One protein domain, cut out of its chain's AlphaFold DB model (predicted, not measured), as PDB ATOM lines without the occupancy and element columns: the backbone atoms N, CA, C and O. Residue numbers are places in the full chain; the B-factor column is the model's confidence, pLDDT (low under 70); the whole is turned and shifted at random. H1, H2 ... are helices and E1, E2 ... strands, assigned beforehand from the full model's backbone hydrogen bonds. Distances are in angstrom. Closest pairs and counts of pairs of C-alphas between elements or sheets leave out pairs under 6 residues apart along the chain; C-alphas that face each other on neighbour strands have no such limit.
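AT A GLANCE: This is residues 19 to 116 of the 116 residues of a protein of Kribbella sp. VKM Ac-2566 (UniProt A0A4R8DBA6). One very long helix, H1, makes the length of this domain: its first part, residues 19 to 42, sticks out as a free arm, and its later part runs through a small compact head. In that head the hairpin of E1 and E2 packs along one side of H1, beside residues 47 to 65, and the short helix H2 sits near the same end. The printed part has 98 residues, with two named helices and then two named strands in the order H1, H2, E1, E2; the class is mostly helix, and the sheet, in the order E1 - E2, is antiparallel. The whole is extended, with a radius of gyration of the C-alphas of 20.5 A, and its C-alphas span 71 by 23 by 16 A.

HOW THE PARTS SIT: Start at Glu 19 and go along H1, residues 19 to 68. Its residues 19 to 42 stand free, and near residue 33 you meet a kink of 32 degrees. Further on, look at Ala 61: its C-alpha is 6.9 A from that of Leu 78 in H2, residues 75 to 80, and these are the closest C-alphas of the two helices. H1 and H2 only just touch, with 3 pairs of C-alphas within 8 A, and H1 does so with residues 60 to 64 alone. Their lines are about perpendicular at 71 degrees, only just past a steep tilt. Next come E1, residues 91 to 96, and E2, residues 99 to 105, a hairpin of antiparallel neighbour strands with 173 degrees between their directions. Across it, N 92 and O 104 are 2.8 A apart and N 94 and O 102 are 2.9 A apart, both within hydrogen-bond range. The C-alphas of Val 91 and Gly 105 face each other at 4.6 A. Now return to Val 54 in H1: its C-alpha is 5.9 A from that of Val 91, the closest pair of H1 and E1, and 6.2 A from that of Gln 104, the closest pair of H1 and E2. The closest C-alphas of H2 and E1 are those of Met 75 and Tyr 93, 6.0 A apart, while H2 and E2 are apart. In H2 every O i to N i+4 pair is within hydrogen-bond range; in H1 44 of 46 are.

IN THESE COORDINATES: Find C-alpha 19 at (245.425, 329.628, 210.589); from there H1 runs through 50 residues to C-alpha 68 at (243.436, 347.037, 142.514), 70.3 A away. After a short link of 6 residues, H2 covers Met 75 to Ala 80, 8.7 A from first to last C-alpha. A short link of 10 residues then leads to E1, from Val 91 to Thr 96, 16.9 A long. A tight link of 2 residues leads to E2, from Ala 99 to Gly 105, 18.0 A long; look for its last C-alpha at (237.745, 352.939, 166.552). Residues 106 to 116 follow with no named element.

THE WHOLE: The two C-alphas farthest apart are those of Glu 19 and Glu 69, at 71.7 A. Leave out the free residues 19 to 42 and you find a body of 74 residues, spanning 37 by 22 by 16 A, with a radius of gyration of 11.7 A. The printed part has no cut and ends at Gly 116, the chain's last residue, whose C-alpha is 55.3 A from that of Glu 19. No link between named elements is long. The mean pLDDT of the printed part is 92.9, and residue 116 is the one printed residue under 70.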
ATOM      1  N   GLU A  19     244.773 329.747 211.901       90.12
ATOM      2  CA  GLU A  19     245.425 329.628 210.589       90.12
ATOM      3  C   GLU A  19     244.445 329.932 209.459       90.12
ATOM      4  O   GLU A  19     244.761 330.718 208.570       90.12
ATOM      5  N   LEU A  20     243.229 329.383 209.508       91.06
ATOM      6  CA  LEU A  20     242.228 329.681 208.481       91.06
ATOM      7  C   LEU A  20     241.700 331.119 208.586       91.06
ATOM      8  O   LEU A  20     241.481 331.760 207.557       91.06
ATOM      9  N   LEU A  21     241.556 331.659 209.800       92.88
ATOM     10  CA  LEU A  21     241.090 333.028 210.030       92.88
ATOM     11  C   LEU A  21     242.057 334.078 209.457       92.88
ATOM     12  O   LEU A  21     241.629 334.994 208.756       92.88
ATOM     13  N   MET A  22     243.357 333.960 209.729       94.12
ATOM     14  CA  MET A  22     244.346 334.920 209.223       94.12
ATOM     15  C   MET A  22     244.427 334.890 207.692       94.12
ATOM     16  O   MET A  22     244.545 335.940 207.060       94.12
ATOM     17  N   VAL A  23     244.321 333.706 207.083       95.12
ATOM     18  CA  VAL A  23     244.395 333.546 205.623       95.12
ATOM     19  C   VAL A  23     243.247 334.267 204.928       95.12
ATOM     20  O   VAL A  23     243.494 335.036 204.000       95.12
ATOM     21  N   ILE A  24     242.004 334.087 205.384       95.38
ATOM     22  CA  ILE A  24     240.863 334.772 204.760       95.38
ATOM     23  C   ILE A  24     240.926 336.290 204.958       95.38
ATOM     24  O   ILE A  24     240.494 337.029 204.078       95.38
ATOM     25  N   ILE A  25     241.517 336.766 206.061       96.44
ATOM     26  CA  ILE A  25     241.752 338.199 206.292       96.44
ATOM     27  C   ILE A  25     242.755 338.742 205.270       96.44
ATOM     28  O   ILE A  25     242.480 339.750 204.618       96.44
ATOM     29  N   ILE A  26     243.892 338.065 205.081       96.50
ATOM     30  CA  ILE A  26     244.911 338.482 204.107       96.50
ATOM     31  C   ILE A  26     244.345 338.436 202.684       96.50
ATOM     32  O   ILE A  26     244.490 339.405 201.939       96.50
ATOM     33  N   LEU A  27     243.654 337.354 202.308       96.44
ATOM     34  CA  LEU A  27     243.003 337.237 201.001       96.44
ATOM     35  C   LEU A  27     241.915 338.303 200.810       96.44
ATOM     36  O   LEU A  27     241.787 338.845 199.714       96.44
ATOM     37  N   GLY A  28     241.179 338.663 201.863       95.88
ATOM     38  CA  GLY A  28     240.211 339.761 201.850       95.88
ATOM     39  C   GLY A  28     240.850 341.111 201.513       95.88
ATOM     40  O   GLY A  28     240.379 341.810 200.620       95.88
ATOM     41  N   VAL A  29     241.967 341.455 202.160       95.94
ATOM     42  CA  VAL A  29     242.682 342.716 201.888       95.94
ATOM     43  C   VAL A  29     243.315 342.714 200.492       95.94
ATOM     44  O   VAL A  29     243.161 343.681 199.744       95.94
ATOM     45  N   LEU A  30     243.998 341.628 200.112       96.56
ATOM     46  CA  LEU A  30     244.662 341.526 198.808       96.56
ATOM     47  C   LEU A  30     243.653 341.549 197.653       96.56
ATOM     48  O   LEU A  30     243.856 342.276 196.680       96.56
ATOM     49  N   SER A  31     242.551 340.803 197.765       94.69
ATOM     50  CA  SER A  31     241.512 340.767 196.726       94.69
ATOM     51  C   SER A  31     240.893 342.143 196.475       94.69
ATOM     52  O   SER A  31     240.691 342.504 195.315       94.69
ATOM     53  N   GLY A  32     240.683 342.951 197.520       93.44
ATOM     54  CA  GLY A  32     240.152 344.310 197.385       93.44
ATOM     55  C   GLY A  32     241.009 345.219 196.494       93.44
ATOM     56  O   GLY A  32     240.475 345.933 195.647       93.44
ATOM     57  N   ILE A  33     242.338 345.162 196.623       93.12
ATOM     58  CA  ILE A  33     243.267 345.975 195.812       93.12
ATOM     59  C   ILE A  33     243.331 345.456 194.368       93.12
ATOM     60  O   ILE A  33     243.353 346.240 193.413       93.12
ATOM     61  N   VAL A  34     243.336 344.133 194.197       94.38
ATOM     62  CA  VAL A  34     243.486 343.480 192.887       94.38
ATOM     63  C   VAL A  34     242.342 343.833 191.936       94.38
ATOM     64  O   VAL A  34     242.598 344.071 190.757       94.38
ATOM     65  N   VAL A  35     241.099 343.938 192.420       91.31
ATOM     66  CA  VAL A  35     239.935 344.252 191.567       91.31
ATOM     67  C   VAL A  35     240.110 345.584 190.831       91.31
ATOM     68  O   VAL A  35     239.930 345.649 189.613       91.31
ATOM     69  N   PHE A  36     240.518 346.645 191.533       87.69
ATOM     70  CA  PHE A  36     240.733 347.954 190.907       87.69
ATOM     71  C   PHE A  36     241.929 347.952 189.947       87.69
ATOM     72  O   PHE A  36     241.859 348.555 188.874       87.69
ATOM     73  N   ALA A  37     243.005 347.243 190.295       89.12
ATOM     74  CA  ALA A  37     244.186 347.129 189.443       89.12
ATOM     75  C   ALA A  37     243.880 346.404 188.119       89.12
ATOM     76  O   ALA A  37     244.299 346.859 187.052       89.12
ATOM     77  N   VAL A  38     243.119 345.307 188.173       92.12
ATOM     78  CA  VAL A  38     242.780 344.484 187.002       92.12
ATOM     79  C   VAL A  38     241.850 345.219 186.039       92.12
ATOM     80  O   VAL A  38     242.108 345.189 184.837       92.12
ATOM     81  N   ASN A  39     240.836 345.936 186.533       87.44
ATOM     82  CA  ASN A  39     239.929 346.707 185.671       87.44
ATOM     83  C   ASN A  39     240.689 347.720 184.799       87.44
ATOM     84  O   ASN A  39     240.509 347.756 183.583       87.44
ATOM     85  N   GLY A  40     241.630 348.470 185.385       87.62
ATOM     86  CA  GLY A  40     242.439 349.424 184.623       87.62
ATOM     87  C   GLY A  40     243.372 348.768 183.595       87.62
ATOM     88  O   GLY A  40     243.666 349.363 182.559       87.62
ATOM     89  N   ILE A  41     243.863 347.551 183.858       90.50
ATOM     90  CA  ILE A  41     244.689 346.797 182.899       90.50
ATOM     91  C   ILE A  41     243.840 346.309 181.724       90.50
ATOM     92  O   ILE A  41     244.269 346.448 180.580       90.50
ATOM     93  N   GLN A  42     242.644 345.781 181.987       90.56
ATOM     94  CA  GLN A  42     241.737 345.306 180.941       90.56
ATOM     95  C   GLN A  42     241.308 346.439 180.004       90.56
ATOM     96  O   GLN A  42     241.359 346.263 178.789       90.56
ATOM     97  N   ASP A  43     240.977 347.615 180.546       90.69
ATOM     98  CA  ASP A  43     240.611 348.785 179.740       90.69
ATOM     99  C   ASP A  43     241.747 349.215 178.798       90.69
ATOM    100  O   ASP A  43     241.538 349.364 177.594       90.69
ATOM    101  N   ARG A  44     242.977 349.340 179.321       90.94
ATOM    102  CA  ARG A  44     244.163 349.674 178.509       90.94
ATOM    103  C   ARG A  44     244.486 348.595 177.476       90.94
ATOM    104  O   ARG A  44     244.932 348.912 176.373       90.94
ATOM    105  N   GLY A  45     244.276 347.328 177.832       93.38
ATOM    106  CA  GLY A  45     244.439 346.193 176.929       93.38
ATOM    107  C   GLY A  45     243.463 346.261 175.757       93.38
ATOM    108  O   GLY A  45     243.888 346.176 174.608       93.38
ATOM    109  N   ALA A  46     242.179 346.499 176.034       92.12
ATOM    110  CA  ALA A  46     241.140 346.651 175.018       92.12
ATOM    111  C   ALA A  46     241.381 347.869 174.110       92.12
ATOM    112  O   ALA A  46     241.229 347.773 172.892       92.12
ATOM    113  N   GLU A  47     241.806 349.001 174.676       93.12
ATOM    114  CA  GLU A  47     242.183 350.186 173.899       93.12
ATOM    115  C   GLU A  47     243.372 349.897 172.967       93.12
ATOM    116  O   GLU A  47     243.345 350.253 171.788       93.12
ATOM    117  N   SER A  48     244.407 349.222 173.472       93.50
ATOM    118  CA  SER A  48     245.611 348.886 172.700       93.50
ATOM    119  C   SER A  48     245.332 347.863 171.595       93.50
ATOM    120  O   SER A  48     245.849 348.006 170.484       93.50
ATOM    121  N   ALA A  49     244.494 346.862 171.881       93.56
ATOM    122  CA  ALA A  49     244.034 345.885 170.899       93.56
ATOM    123  C   ALA A  49     243.298 346.586 169.756       93.56
ATOM    124  O   ALA A  49     243.722 346.491 168.608       93.56
ATOM    125  N   CYS A  50     242.307 347.422 170.071       94.00
ATOM    126  CA  CYS A  50     241.591 348.153 169.035       94.00
ATOM    127  C   CYS A  50     242.497 349.092 168.216       94.00
ATOM    128  O   CYS A  50     242.389 349.147 166.994       94.00
ATOM    129  N   LYS A  51     243.422 349.832 168.843       93.69
ATOM    130  CA  LYS A  51     244.373 350.674 168.087       93.69
ATOM    131  C   LYS A  51     245.187 349.854 167.083       93.69
ATOM    132  O   LYS A  51     245.548 350.361 166.022       93.69
ATOM    133  N   THR A  52     245.481 348.602 167.424       94.25
ATOM    134  CA  THR A  52     246.148 347.654 166.530       94.25
ATOM    135  C   THR A  52     245.212 347.200 165.412       94.25
ATOM    136  O   THR A  52     245.638 347.174 164.259       94.25
ATOM    137  N   ASP A  53     243.940 346.940 165.713       94.81
ATOM    138  CA  ASP A  53     242.924 346.589 164.712       94.81
ATOM    139  C   ASP A  53     242.756 347.705 163.672       94.81
ATOM    140  O   ASP A  53     242.830 347.439 162.475       94.81
ATOM    141  N   VAL A  54     242.625 348.966 164.104       95.25
ATOM    142  CA  VAL A  54     242.496 350.128 163.201       95.25
ATOM    143  C   VAL A  54     243.693 350.215 162.253       95.25
ATOM    144  O   VAL A  54     243.517 350.355 161.044       95.25
ATOM    145  N   LYS A  55     244.918 350.070 162.774       95.06
ATOM    146  CA  LYS A  55     246.138 350.053 161.949       95.06
ATOM    147  C   LYS A  55     246.181 348.864 160.995       95.06
ATOM    148  O   LYS A  55     246.635 349.004 159.866       95.06
ATOM    149  N   THR A  56     245.714 347.701 161.438       95.62
ATOM    150  CA  THR A  56     245.658 346.492 160.608       95.62
ATOM    151  C   THR A  56     244.693 346.686 159.441       95.62
ATOM    152  O   THR A  56     245.046 346.383 158.303       95.62
ATOM    153  N   VAL A  57     243.517 347.269 159.694       95.69
ATOM    154  CA  VAL A  57     242.549 347.638 158.649       95.69
ATOM    155  C   VAL A  57     243.143 348.688 157.705       95.69
ATOM    156  O   VAL A  57     242.995 348.543 156.495       95.69
ATOM    157  N   ALA A  58     243.860 349.690 158.228       95.25
ATOM    158  CA  ALA A  58     244.554 350.699 157.420       95.25
ATOM    159  C   ALA A  58     245.503 350.043 156.409       95.25
ATOM    160  O   ALA A  58     245.389 350.247 155.205       95.25
ATOM    161  N   VAL A  59     246.404 349.192 156.903       95.81
ATOM    162  CA  VAL A  59     247.395 348.494 156.077       95.81
ATOM    163  C   VAL A  59     246.717 347.581 155.057       95.81
ATOM    164  O   VAL A  59     247.153 347.521 153.911       95.81
ATOM    165  N   ALA A  60     245.637 346.897 155.438       96.00
ATOM    166  CA  ALA A  60     244.876 346.053 154.525       96.00
ATOM    167  C   ALA A  60     244.189 346.866 153.412       96.00
ATOM    168  O   ALA A  60     244.209 346.450 152.253       96.00
ATOM    169  N   ALA A  61     243.624 348.032 153.736       95.62
ATOM    170  CA  ALA A  61     243.017 348.932 152.758       95.62
ATOM    171  C   ALA A  61     244.062 349.485 151.775       95.62
ATOM    172  O   ALA A  61     243.837 349.459 150.565       95.62
ATOM    173  N   GLU A  62     245.229 349.904 152.273       95.69
ATOM    174  CA  GLU A  62     246.352 350.351 151.437       95.69
ATOM    175  C   GLU A  62     246.890 349.225 150.543       95.69
ATOM    176  O   GLU A  62     247.154 349.433 149.359       95.69
ATOM    177  N   ALA A  63     246.995 348.001 151.066       96.50
ATOM    178  CA  ALA A  63     247.394 346.842 150.274       96.50
ATOM    179  C   ALA A  63     246.378 346.523 149.163       96.50
ATOM    180  O   ALA A  63     246.777 346.148 148.058       96.50
ATOM    181  N   ALA A  64     245.082 346.691 149.439       96.44
ATOM    182  CA  ALA A  64     244.026 346.519 148.447       96.44
ATOM    183  C   ALA A  64     244.097 347.579 147.347       96.44
ATOM    184  O   ALA A  64     244.002 347.237 146.167       96.44
ATOM    185  N   TYR A  65     244.342 348.838 147.716       96.44
ATOM    186  CA  TYR A  65     244.546 349.919 146.757       96.44
ATOM    187  C   TYR A  65     245.784 349.681 145.887       96.44
ATOM    188  O   TYR A  65     245.718 349.831 144.670       96.44
ATOM    189  N   ALA A  66     246.892 349.229 146.477       96.50
ATOM    190  CA  ALA A  66     248.122 348.943 145.741       96.50
ATOM    191  C   ALA A  66     247.963 347.844 144.674       96.50
ATOM    192  O   ALA A  66     248.693 347.854 143.686       96.50
ATOM    193  N   GLN A  67     247.036 346.898 144.861       95.94
ATOM    194  CA  GLN A  67     246.793 345.816 143.899       95.94
ATOM    195  C   GLN A  67     245.692 346.133 142.887       95.94
ATOM    196  O   GLN A  67     245.778 345.697 141.743       95.94
ATOM    197  N   ASN A  68     244.658 346.866 143.303       94.75
ATOM    198  CA  ASN A  68     243.436 347.037 142.514       94.75
ATOM    199  C   ASN A  68     243.213 348.475 142.029       94.75
ATOM    200  O   ASN A  68     242.194 348.737 141.396       94.75
ATOM    201  N   GLU A  69     244.109 349.404 142.378       94.75
ATOM    202  CA  GLU A  69     243.982 350.851 142.133       94.75
ATOM    203  C   GLU A  69     242.677 351.451 142.687       94.75
ATOM    204  O   GLU A  69     242.224 352.516 142.266       94.75
ATOM    205  N   ALA A  70     242.055 350.752 143.639       94.94
ATOM    206  CA  ALA A  70     240.814 351.156 144.269       94.94
ATOM    207  C   ALA A  70     240.719 350.630 145.703       94.94
ATOM    208  O   ALA A  70     241.022 349.465 145.977       94.94
ATOM    209  N   TYR A  71     240.239 351.474 146.617       96.38
ATOM    210  CA  TYR A  71     239.915 351.037 147.970       96.38
ATOM    211  C   TYR A  71     238.600 350.251 147.959       96.38
ATOM    212  O   TYR A  71     237.620 350.686 147.340       96.38
ATOM    213  N   PRO A  72     238.516 349.119 148.675       95.88
ATOM    214  CA  PRO A  72     237.240 348.447 148.847       95.88
ATOM    215  C   PRO A  72     236.319 349.314 149.716       95.88
ATOM    216  O   PRO A  72     236.749 349.867 150.723       95.88
ATOM    217  N   LEU A  73     235.045 349.439 149.335       95.56
ATOM    218  CA  LEU A  73     234.119 350.413 149.937       95.56
ATOM    219  C   LEU A  73     233.714 350.076 151.381       95.56
ATOM    220  O   LEU A  73     233.329 350.957 152.149       95.56
ATOM    221  N   THR A  74     233.781 348.794 151.743       95.06
ATOM    222  CA  THR A  74     233.372 348.270 153.050       95.06
ATOM    223  C   THR A  74     234.410 347.295 153.591       95.06
ATOM    224  O   THR A  74     235.168 346.687 152.834       95.06
ATOM    225  N   MET A  75     234.418 347.091 154.908       94.62
ATOM    226  CA  MET A  75     235.327 346.133 155.542       94.62
ATOM    227  C   MET A  75     235.028 344.690 155.109       94.62
ATOM    228  O   MET A  75     235.946 343.901 154.909       94.62
ATOM    229  N   THR A  76     233.759 344.366 154.851       95.81
ATOM    230  CA  THR A  76     233.354 343.088 154.253       95.81
ATOM    231  C   THR A  76     234.025 342.859 152.902       95.81
ATOM    232  O   THR A  76     234.452 341.745 152.603       95.81
ATOM    233  N   ALA A  77     234.168 343.909 152.084       94.75
ATOM    234  CA  ALA A  77     234.860 343.804 150.807       94.75
ATOM    235  C   ALA A  77     236.361 343.533 150.993       94.75
ATOM    236  O   ALA A  77     236.898 342.731 150.232       94.75
ATOM    237  N   LEU A  78     237.020 344.103 152.015       94.06
ATOM    238  CA  LEU A  78     238.416 343.772 152.367       94.06
ATOM    239  C   LEU A  78     238.568 342.288 152.727       94.06
ATOM    240  O   LEU A  78     239.538 341.651 152.319       94.06
ATOM    241  N   VAL A  79     237.605 341.735 153.471       96.12
ATOM    242  CA  VAL A  79     237.607 340.312 153.837       96.12
ATOM    243  C   VAL A  79     237.373 339.432 152.612       96.12
ATOM    244  O   VAL A  79     238.129 338.495 152.367       96.12
ATOM    245  N   ALA A  80     236.375 339.762 151.792       95.19
ATOM    246  CA  ALA A  80     236.048 339.008 150.584       95.19
ATOM    247  C   ALA A  80     237.191 338.999 149.557       95.19
ATOM    248  O   ALA A  80     237.364 338.017 148.837       95.19
ATOM    249  N   SER A  81     237.984 340.072 149.502       92.25
ATOM    250  CA  SER A  81     239.162 340.171 148.634       92.25
ATOM    251  C   SER A  81     240.449 339.630 149.274       92.25
ATOM    252  O   SER A  81     241.505 339.672 148.650       92.25
ATOM    253  N   GLY A  82     240.369 339.058 150.481       94.62
ATOM    254  CA  GLY A  82     241.466 338.329 151.123       94.62
ATOM    255  C   GLY A  82     242.542 339.205 151.767       94.62
ATOM    256  O   GLY A  82     243.547 338.680 152.239       94.62
ATOM    257  N   PHE A  83     242.337 340.522 151.829       94.62
ATOM    258  CA  PHE A  83     243.256 341.456 152.492       94.62
ATOM    259  C   PHE A  83     243.117 341.443 154.013       94.62
ATOM    260  O   PHE A  83     244.009 341.898 154.727       94.62
ATOM    261  N   LEU A  84     241.994 340.929 154.512       95.31
ATOM    262  CA  LEU A  84     241.665 340.900 155.927       95.31
ATOM    263  C   LEU A  84     241.018 339.552 156.272       95.31
ATOM    264  O   LEU A  84     240.195 339.046 155.519       95.31
ATOM    265  N   HIS A  85     241.405 338.935 157.391       94.44
ATOM    266  CA  HIS A  85     240.925 337.589 157.738       94.44
ATOM    267  C   HIS A  85     239.468 337.569 158.231       94.44
ATOM    268  O   HIS A  85     238.713 336.654 157.911       94.44
ATOM    269  N   SER A  86     239.070 338.568 159.021       93.88
ATOM    270  CA  SER A  86     237.734 338.680 159.612       93.88
ATOM    271  C   SER A  86     237.420 340.122 159.990       93.88
ATOM    272  O   SER A  86     238.302 340.828 160.464       93.88
ATOM    273  N   GLU A  87     236.163 340.541 159.873       90.88
ATOM    274  CA  GLU A  87     235.741 341.897 160.235       90.88
ATOM    275  C   GLU A  87     236.067 342.258 161.695       90.88
ATOM    276  O   GLU A  87     235.767 341.505 162.624       90.88
ATOM    277  N   ALA A  88     236.662 343.435 161.901       90.31
ATOM    278  CA  ALA A  88     236.997 343.946 163.223       90.31
ATOM    279  C   ALA A  88     235.835 344.782 163.779       90.31
ATOM    280  O   ALA A  88     235.682 345.950 163.437       90.31
ATOM    281  N   ALA A  89     235.026 344.211 164.675       90.06
ATOM    282  CA  ALA A  89     233.883 344.909 165.286       90.06
ATOM    283  C   ALA A  89     234.272 346.169 166.094       90.06
ATOM    284  O   ALA A  89     233.429 347.012 166.393       90.06
ATOM    285  N   SER A  90     235.550 346.288 166.462       90.25
ATOM    286  CA  SER A  90     236.159 347.442 167.125       90.25
ATOM    287  C   SER A  90     236.470 348.603 166.172       90.25
ATOM    288  O   SER A  90     236.870 349.660 166.655       90.25
ATOM    289  N   VAL A  91     236.294 348.445 164.852       94.38
ATOM    290  CA  VAL A  91     236.696 349.422 163.829       94.38
ATOM    291  C   VAL A  91     235.522 349.791 162.926       94.38
ATOM    292  O   VAL A  91     234.834 348.938 162.373       94.38
ATOM    293  N   GLU A  92     235.330 351.090 162.727       93.50
ATOM    294  CA  GLU A  92     234.483 351.638 161.673       93.50
ATOM    295  C   GLU A  92     235.343 351.954 160.451       93.50
ATOM    296  O   GLU A  92     236.287 352.745 160.528       93.50
ATOM    297  N   TYR A  93     234.989 351.350 159.319       94.44
ATOM    298  CA  TYR A  93     235.651 351.566 158.040       94.44
ATOM    299  C   TYR A  93     234.633 351.921 156.957       94.44
ATOM    300  O   TYR A  93     233.638 351.218 156.768       94.44
ATOM    301  N   ALA A  94     234.915 352.990 156.218       94.44
ATOM    302  CA  ALA A  94     234.206 353.368 155.006       94.44
ATOM    303  C   ALA A  94     235.175 354.048 154.038       94.44
ATOM    304  O   ALA A  94     236.008 354.864 154.449       94.44
ATOM    305  N   ALA A  95     235.039 353.745 152.752       96.25
ATOM    306  CA  ALA A  95     235.854 354.336 151.702       96.25
ATOM    307  C   ALA A  95     235.036 354.586 150.431       96.25
ATOM    308  O   ALA A  95     233.983 353.988 150.206       96.25
ATOM    309  N   THR A  96     235.556 355.462 149.582       95.31
ATOM    310  CA  THR A  96     235.243 355.521 148.153       95.31
ATOM    311  C   THR A  96     236.350 354.806 147.381       95.31
ATOM    312  O   THR A  96     237.380 354.469 147.953       95.31
ATOM    313  N   ALA A  97     236.185 354.610 146.071       93.25
ATOM    314  CA  ALA A  97     237.213 353.955 145.258       93.25
ATOM    315  C   ALA A  97     238.598 354.630 145.360       93.25
ATOM    316  O   ALA A  97     239.606 353.961 145.197       93.25
ATOM    317  N   THR A  98     238.667 355.929 145.660       93.94
ATOM    318  CA  THR A  98     239.918 356.702 145.630       93.94
ATOM    319  C   THR A  98     240.366 357.238 146.985       93.94
ATOM    320  O   THR A  98     241.464 357.782 147.076       93.94
ATOM    321  N   ALA A  99     239.550 357.123 148.034       94.31
ATOM    322  CA  ALA A  99     239.915 357.619 149.355       94.31
ATOM    323  C   ALA A  99     239.175 356.890 150.477       94.31
ATOM    324  O   ALA A  99     237.973 356.638 150.394       94.31
ATOM    325  N   ILE A 100     239.875 356.659 151.584       94.81
ATOM    326  CA  ILE A 100     239.267 356.248 152.848       94.81
ATOM    327  C   ILE A 100     238.570 357.468 153.469       94.81
ATOM    328  O   ILE A 100     239.196 358.503 153.696       94.81
ATOM    329  N   THR A 101     237.269 357.365 153.740       94.31
ATOM    330  CA  THR A 101     236.470 358.455 154.331       94.31
ATOM    331  C   THR A 101     236.330 358.316 155.841       94.31
ATOM    332  O   THR A 101     236.262 359.319 156.550       94.31
ATOM    333  N   THR A 102     236.314 357.077 156.336       93.94
ATOM    334  CA  THR A 102     236.226 356.759 157.762       93.94
ATOM    335  C   THR A 102     237.141 355.587 158.061       93.94
ATOM    336  O   THR A 102     237.010 354.530 157.452       93.94
ATOM    337  N   LEU A 103     238.045 355.771 159.017       93.88
ATOM    338  CA  LEU A 103     238.855 354.705 159.587       93.88
ATOM    339  C   LEU A 103     239.167 355.066 161.033       93.88
ATOM    340  O   LEU A 103     240.057 355.870 161.320       93.88
ATOM    341  N   GLN A 104     238.366 354.528 161.943       94.31
ATOM    342  CA  GLN A 104     238.473 354.859 163.356       94.31
ATOM    343  C   GLN A 104     237.984 353.731 164.256       94.31
ATOM    344  O   GLN A 104     237.254 352.845 163.818       94.31
ATOM    345  N   GLY A 105     238.352 353.791 165.533       93.38
ATOM    346  CA  GLY A 105     237.745 352.939 166.552       93.38
ATOM    347  C   GLY A 105     236.232 353.162 166.622       93.38
ATOM    348  O   GLY A 105     235.789 354.310 166.716       93.38
ATOM    349  N   ALA A 106     235.453 352.079 166.592       89.88
ATOM    350  CA  ALA A 106     233.996 352.112 166.650       89.88
ATOM    351  C   ALA A 106     233.509 352.827 167.916       89.88
ATOM    352  O   ALA A 106     234.116 352.685 168.982       89.88
ATOM    353  N   ALA A 107     232.391 353.552 167.844       84.56
ATOM    354  CA  ALA A 107     231.894 354.339 168.983       84.56
ATOM    355  C   ALA A 107     231.610 353.503 170.251       84.56
ATOM    356  O   ALA A 107     231.640 354.020 171.366       84.56
ATOM    357  N   THR A 108     231.353 352.203 170.095       83.81
ATOM    358  CA  THR A 108     231.105 351.248 171.188       83.81
ATOM    359  C   THR A 108     232.378 350.672 171.813       83.81
ATOM    360  O   THR A 108     232.306 349.942 172.803       83.81
ATOM    361  N   SER A 109     233.547 350.971 171.248       87.62
ATOM    362  CA  SER A 109     234.833 350.406 171.654       87.62
ATOM    363  C   SER A 109     235.621 351.342 172.580       87.62
ATOM    364  O   SER A 109     235.381 352.546 172.656       87.62
ATOM    365  N   LYS A 110     236.619 350.796 173.287       88.75
ATOM    366  CA  LYS A 110     237.464 351.549 174.240       88.75
ATOM    367  C   LYS A 110     238.459 352.514 173.578       88.75
ATOM    368  O   LYS A 110     239.106 353.288 174.268       88.75
ATOM    369  N   CYS A 111     238.574 352.471 172.257       90.00
ATOM    370  CA  CYS A 111     239.449 353.305 171.427       90.00
ATOM    371  C   CYS A 111     238.648 354.319 170.582       90.00
ATOM    372  O   CYS A 111     239.181 354.827 169.595       90.00
ATOM    373  N   ALA A 112     237.370 354.560 170.906       86.81
ATOM    374  CA  ALA A 112     236.486 355.423 170.127       86.81
ATOM    375  C   ALA A 112     237.158 356.762 169.768       86.81
ATOM    376  O   ALA A 112     237.720 357.448 170.625       86.81
ATOM    377  N   GLY A 113     237.117 357.120 168.483       77.62
ATOM    378  CA  GLY A 113     237.722 358.351 167.962       77.62
ATOM    379  C   GLY A 113     239.229 358.284 167.678       77.62
ATOM    380  O   GLY A 113     239.775 359.246 167.136       77.62
ATOM    381  N   PHE A 114     239.913 357.172 167.975       87.25
ATOM    382  CA  PHE A 114     241.254 356.928 167.440       87.25
ATOM    383  C   PHE A 114     241.170 356.770 165.923       87.25
ATOM    384  O   PHE A 114     240.411 355.926 165.455       87.25
ATOM    385  N   LYS A 115     241.948 357.558 165.178       82.69
ATOM    386  CA  LYS A 115     241.999 357.509 163.712       82.69
ATOM    387  C   LYS A 115     243.242 356.764 163.238       82.69
ATOM    388  O   LYS A 115     244.311 356.931 163.833       82.69
ATOM    389  N   GLY A 116     243.050 355.928 162.220       68.50
ATOM    390  CA  GLY A 116     244.105 355.192 161.521       68.50
ATOM    391  C   GLY A 116     244.820 356.041 160.492       68.50
ATOM    392  O   GLY A 116     244.153 356.925 159.911       68.50
TER     393      GLY A 116